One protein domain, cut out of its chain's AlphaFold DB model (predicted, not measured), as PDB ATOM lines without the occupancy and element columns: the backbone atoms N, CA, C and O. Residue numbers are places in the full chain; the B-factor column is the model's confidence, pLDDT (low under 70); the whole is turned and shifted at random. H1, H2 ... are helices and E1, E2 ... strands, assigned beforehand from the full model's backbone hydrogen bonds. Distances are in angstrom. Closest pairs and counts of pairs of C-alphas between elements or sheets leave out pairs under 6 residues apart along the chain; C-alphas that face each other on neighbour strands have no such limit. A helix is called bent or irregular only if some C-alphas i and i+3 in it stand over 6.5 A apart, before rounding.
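Overview. This is residues 3 to 42 and 55 to 60 of the 531 residues of the protein "Ribonucleases P/MRP protein subunit POP1" of Schistocephalus solidus (UniProt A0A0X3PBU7). There is little regular structure here: a long loop, residues 3 to 21, folds back near Glu 10 and runs on to one helix, H1, whose residues 29 to 33 come near a small sheet of two short parallel strands, E1 and E2. The 46 printed residues, in the order H1, E1, E2, are mixed in class, with only 18 in named elements. The whole is loose, with a radius of gyration of the C-alphas of 12.6 A, and spans 37 by 22 by 16 A.

Along the chain. From Trp 3, go on to C-alpha 22 at (165.761, 197.681, 230.767), where H1 begins; it runs 16.8 A to residue 33. E1 is residues 38 to 40; E2, residues 58 to 60, ends at (173.687, 196.035, 245.243).

Arrangement. H1 is only just irregular, C-alphas 23 and 26 being 7.0 A apart; 6 of 8 O i to N i+4 pairs are within hydrogen-bond range. Its closest C-alphas to E1, Leu 32 and Val 38, are 7.4 A apart. H1 and E2 are near each other, with 6 pairs of C-alphas within 10 A. Between E1 and E2, find N 39 and O 58 at 2.9 A.

Size, cuts and confidence. Residues 43 to 54 are cut out, a gap of 19.5 A between C-alphas 42 and 55. Residues 5 to 12, 40 to 42 and 55 to 56 have pLDDT under 70.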
ATOM      1  N   TRP A   3     174.878 210.566 242.337       82.25
ATOM      2  CA  TRP A   3     175.539 210.381 243.622       82.25
ATOM      3  C   TRP A   3     174.538 210.681 244.727       82.25
ATOM      4  O   TRP A   3     173.897 211.734 244.723       82.25
ATOM      5  N   GLY A   4     174.374 209.729 245.638       74.44
ATOM      6  CA  GLY A   4     173.573 209.932 246.827       74.44
ATOM      7  C   GLY A   4     174.248 210.926 247.777       74.44
ATOM      8  O   GLY A   4     175.437 211.227 247.644       74.44
ATOM      9  N   PRO A   5     173.498 211.446 248.751       69.88
ATOM     10  CA  PRO A   5     174.028 212.386 249.726       69.88
ATOM     11  C   PRO A   5     175.155 211.744 250.544       69.88
ATOM     12  O   PRO A   5     174.986 210.659 251.104       69.88
ATOM     13  N   GLY A   6     176.305 212.419 250.611       61.97
ATOM     14  CA  GLY A   6     177.442 211.980 251.419       61.97
ATOM     15  C   GLY A   6     177.147 212.119 252.912       61.97
ATOM     16  O   GLY A   6     176.671 213.161 253.365       61.97
ATOM     17  N   GLN A   7     177.437 211.078 253.690       60.84
ATOM     18  CA  GLN A   7     177.407 211.155 255.151       60.84
ATOM     19  C   GLN A   7     178.741 211.720 255.659       60.84
ATOM     20  O   GLN A   7     179.806 211.314 255.205       60.84
ATOM     21  N   LYS A   8     178.698 212.665 256.604       55.97
ATOM     22  CA  LYS A   8     179.888 213.182 257.303       55.97
ATOM     23  C   LYS A   8     180.124 212.392 258.600       55.97
ATOM     24  O   LYS A   8     180.045 212.963 259.681       55.97
ATOM     25  N   SER A   9     180.326 211.078 258.513       59.44
ATOM     26  CA  SER A   9     180.734 210.261 259.668       59.44
ATOM     27  C   SER A   9     181.832 209.277 259.270       59.44
ATOM     28  O   SER A   9     181.969 208.949 258.094       59.44
ATOM     29  N   GLU A  10     182.609 208.799 260.242       48.28
ATOM     30  CA  GLU A  10     183.688 207.823 260.009       48.28
ATOM     31  C   GLU A  10     183.183 206.488 259.421       48.28
ATOM     32  O   GLU A  10     183.945 205.787 258.768       48.28
ATOM     33  N   ASN A  11     181.882 206.189 259.551       57.34
ATOM     34  CA  ASN A  11     181.216 205.004 258.987       57.34
ATOM     35  C   ASN A  11     180.265 205.355 257.824       57.34
ATOM     36  O   ASN A  11     179.258 204.679 257.598       57.34
ATOM     37  N   ALA A  12     180.535 206.454 257.118       65.12
ATOM     38  CA  ALA A  12     179.680 206.967 256.058       65.12
ATOM     39  C   ALA A  12     179.533 205.986 254.888       65.12
ATOM     40  O   ALA A  12     180.469 205.739 254.126       65.12
ATOM     41  N   GLN A  13     178.312 205.492 254.679       71.31
ATOM     42  CA  GLN A  13     177.988 204.736 253.474       71.31
ATOM     43  C   GLN A  13     177.797 205.694 252.296       71.31
ATOM     44  O   GLN A  13     176.895 206.538 252.297       71.31
ATOM     45  N   SER A  14     178.638 205.545 251.273       81.12
ATOM     46  CA  SER A  14     178.461 206.236 249.995       81.12
ATOM     47  C   SER A  14     177.435 205.500 249.141       81.12
ATOM     48  O   SER A  14     177.471 204.276 249.033       81.12
ATOM     49  N   ARG A  15     176.519 206.246 248.520       85.19
ATOM     50  CA  ARG A  15     175.456 205.691 247.671       85.19
ATOM     51  C   ARG A  15     175.607 206.173 246.239       85.19
ATOM     52  O   ARG A  15     175.881 207.350 246.003       85.19
ATOM     53  N   VAL A  16     175.368 205.278 245.288       89.62
ATOM     54  CA  VAL A  16     175.355 205.598 243.859       89.62
ATOM     55  C   VAL A  16     174.136 204.953 243.224       89.62
ATOM     56  O   VAL A  16     173.975 203.738 243.262       89.62
ATOM     57  N   TRP A  17     173.298 205.768 242.590       89.88
ATOM     58  CA  TRP A  17     172.148 205.293 241.833       89.88
ATOM     59  C   TRP A  17     172.462 205.249 240.343       89.88
ATOM     60  O   TRP A  17     172.843 206.252 239.720       89.88
ATOM     61  N   ILE A  18     172.252 204.081 239.741       90.56
ATOM     62  CA  ILE A  18     172.474 203.854 238.316       90.56
ATOM     63  C   ILE A  18     171.120 203.617 237.648       90.56
ATOM     64  O   ILE A  18     170.522 202.556 237.761       90.56
ATOM     65  N   TRP A  19     170.633 204.634 236.938       87.75
ATOM     66  CA  TRP A  19     169.439 204.517 236.102       87.75
ATOM     67  C   TRP A  19     169.829 203.992 234.725       87.75
ATOM     68  O   TRP A  19     170.539 204.675 233.986       87.75
ATOM     69  N   LEU A  20     169.350 202.796 234.392       87.12
ATOM     70  CA  LEU A  20     169.632 202.110 233.135       87.12
ATOM     71  C   LEU A  20     168.340 201.819 232.382       87.12
ATOM     72  O   LEU A  20     167.265 201.679 232.964       87.12
ATOM     73  N   HIS A  21     168.450 201.696 231.065       84.12
ATOM     74  CA  HIS A  21     167.352 201.184 230.262       84.12
ATOM     75  C   HIS A  21     167.212 199.662 230.465       84.12
ATOM     76  O   HIS A  21     168.237 198.975 230.537       84.12
ATOM     77  N   PRO A  22     165.987 199.099 230.477       82.94
ATOM     78  CA  PRO A  22     165.761 197.681 230.767       82.94
ATOM     79  C   PRO A  22     166.580 196.706 229.913       82.94
ATOM     80  O   PRO A  22     167.037 195.685 230.412       82.94
ATOM     81  N   CYS A  23     166.842 197.030 228.643       81.25
ATOM     82  CA  CYS A  23     167.624 196.149 227.765       81.25
ATOM     83  C   CYS A  23     169.135 196.105 228.071       81.25
ATOM     84  O   CYS A  23     169.834 195.296 227.477       81.25
ATOM     85  N   MET A  24     169.649 196.992 228.930       81.62
ATOM     86  CA  MET A  24     171.030 196.950 229.432       81.62
ATOM     87  C   MET A  24     171.096 196.538 230.903       81.62
ATOM     88  O   MET A  24     172.176 196.219 231.388       81.62
ATOM     89  N   ALA A  25     169.964 196.554 231.612       85.88
ATOM     90  CA  ALA A  25     169.916 196.314 233.048       85.88
ATOM     91  C   ALA A  25     170.473 194.930 233.413       85.88
ATOM     92  O   ALA A  25     171.309 194.834 234.302       85.88
ATOM     93  N   ALA A  26     170.088 193.882 232.676       85.25
ATOM     94  CA  ALA A  26     170.556 192.520 232.934       85.25
ATOM     95  C   ALA A  26     172.070 192.348 232.713       85.25
ATOM     96  O   ALA A  26     172.741 191.701 233.517       85.25
ATOM     97  N   ASP A  27     172.622 192.936 231.648       85.00
ATOM     98  CA  ASP A  27     174.061 192.873 231.370       85.00
ATOM     99  C   ASP A  27     174.865 193.688 232.388       85.00
ATOM    100  O   ASP A  27     175.878 193.213 232.894       85.00
ATOM    101  N   ALA A  28     174.389 194.885 232.741       88.25
ATOM    102  CA  ALA A  28     175.017 195.712 233.765       88.25
ATOM    103  C   ALA A  28     174.984 195.036 235.139       88.25
ATOM    104  O   ALA A  28     175.994 195.036 235.835       88.25
ATOM    105  N   TRP A  29     173.859 194.413 235.507       88.94
ATOM    106  CA  TRP A  29     173.751 193.644 236.744       88.94
ATOM    107  C   TRP A  29     174.769 192.507 236.768       88.94
ATOM    108  O   TRP A  29     175.522 192.405 237.728       88.94
ATOM    109  N   ARG A  30     174.877 191.731 235.677       88.81
ATOM    110  CA  ARG A  30     175.857 190.641 235.542       88.81
ATOM    111  C   ARG A  30     177.292 191.127 235.757       88.81
ATOM    112  O   ARG A  30     178.018 190.514 236.532       88.81
ATOM    113  N   VAL A  31     177.671 192.231 235.106       89.12
ATOM    114  CA  VAL A  31     179.007 192.844 235.232       89.12
ATOM    115  C   VAL A  31     179.270 193.337 236.653       89.12
ATOM    116  O   VAL A  31     180.367 193.158 237.168       89.12
ATOM    117  N   LEU A  32     178.281 193.948 237.306       89.06
ATOM    118  CA  LEU A  32     178.438 194.418 238.680       89.06
ATOM    119  C   LEU A  32     178.555 193.243 239.658       89.06
ATOM    120  O   LEU A  32     179.411 193.267 240.532       89.06
ATOM    121  N   THR A  33     177.754 192.190 239.487       88.12
ATOM    122  CA  THR A  33     177.811 190.996 240.344       88.12
ATOM    123  C   THR A  33     179.057 190.142 240.137       88.12
ATOM    124  O   THR A  33     179.382 189.353 241.013       88.12
ATOM    125  N   SER A  34     179.757 190.276 239.004       86.69
ATOM    126  CA  SER A  34     181.008 189.547 238.756       86.69
ATOM    127  C   SER A  34     182.232 190.170 239.435       86.69
ATOM    128  O   SER A  34     183.332 189.662 239.259       86.69
ATOM    129  N   LEU A  35     182.077 191.292 240.143       87.31
ATOM    130  CA  LEU A  35     183.172 191.958 240.844       87.31
ATOM    131  C   LEU A  35     183.392 191.318 242.219       87.31
ATOM    132  O   LEU A  35     182.459 191.219 243.012       87.31
ATOM    133  N   ASP A  36     184.641 190.973 242.531       80.75
ATOM    134  CA  ASP A  36     185.011 190.212 243.738       80.75
ATOM    135  C   ASP A  36     184.650 190.899 245.073       80.75
ATOM    136  O   ASP A  36     184.563 190.253 246.114       80.75
ATOM    137  N   PHE A  37     184.435 192.217 245.062       81.75
ATOM    138  CA  PHE A  37     184.113 193.038 246.241       81.75
ATOM    139  C   PHE A  37     182.610 193.336 246.405       81.75
ATOM    140  O   PHE A  37     182.216 194.139 247.258       81.75
ATOM    141  N   VAL A  38     181.750 192.730 245.583       80.00
ATOM    142  CA  VAL A  38     180.294 192.896 245.658       80.00
ATOM    143  C   VAL A  38     179.668 191.773 246.481       80.00
ATOM    144  O   VAL A  38     179.796 190.594 246.160       80.00
ATOM    145  N   VAL A  39     178.919 192.143 247.522       70.56
ATOM    146  CA  VAL A  39     178.163 191.202 248.355       70.56
ATOM    147  C   VAL A  39     176.697 191.262 247.939       70.56
ATOM    148  O   VAL A  39     176.018 192.274 248.132       70.56
ATOM    149  N   SER A  40     176.200 190.173 247.353       58.00
ATOM    150  CA  SER A  40     174.772 190.031 247.062       58.00
ATOM    151  C   SER A  40     174.002 189.890 248.375       58.00
ATOM    152  O   SER A  40     174.322 189.041 249.206       58.00
ATOM    153  N   SER A  41     172.965 190.706 248.557       52.75
ATOM    154  CA  SER A  41     172.124 190.784 249.762       52.75
ATOM    155  C   SER A  41     171.372 189.489 250.120       52.75
ATOM    156  O   SER A  41     170.730 189.428 251.165       52.75
ATOM    157  N   SER A  42     171.469 188.439 249.297       44.47
ATOM    158  CA  SER A  42     170.883 187.118 249.543       44.47
ATOM    159  C   SER A  42     171.733 186.190 250.418       44.47
ATOM    160  O   SER A  42     171.232 185.146 250.834       44.47
ATOM    161  N   PRO A  55     187.822 194.459 252.872       57.75
ATOM    162  CA  PRO A  55     187.875 195.790 253.486       57.75
ATOM    163  C   PRO A  55     186.867 196.787 252.890       57.75
ATOM    164  O   PRO A  55     186.638 197.844 253.469       57.75
ATOM    165  N   VAL A  56     186.239 196.448 251.758       61.84
ATOM    166  CA  VAL A  56     185.150 197.199 251.131       61.84
ATOM    167  C   VAL A  56     184.136 196.201 250.569       61.84
ATOM    168  O   VAL A  56     184.435 195.495 249.611       61.84
ATOM    169  N   ALA A  57     182.941 196.142 251.155       75.88
ATOM    170  CA  ALA A  57     181.816 195.375 250.626       75.88
ATOM    171  C   ALA A  57     180.818 196.334 249.966       75.88
ATOM    172  O   ALA A  57     180.263 197.212 250.629       75.88
ATOM    173  N   ILE A  58     180.584 196.179 248.661       84.88
ATOM    174  CA  ILE A  58     179.539 196.925 247.950       84.88
ATOM    175  C   ILE A  58     178.249 196.111 247.978       84.88
ATOM    176  O   ILE A  58     178.217 194.970 247.519       84.88
ATOM    177  N   THR A  59     177.170 196.713 248.474       85.81
ATOM    178  CA  THR A  59     175.826 196.130 248.414       85.81
ATOM    179  C   THR A  59     175.095 196.633 247.174       85.81
ATOM    180  O   THR A  59     175.004 197.839 246.948       85.81
ATOM    181  N   LEU A  60     174.545 195.711 246.383       87.81
ATOM    182  CA  LEU A  60     173.687 196.035 245.243       87.81
ATOM    183  C   LEU A  60     172.212 195.855 245.614       87.81
ATOM    184  O   LEU A  60     171.836 194.857 246.227       87.81
TER     185      LEU A  60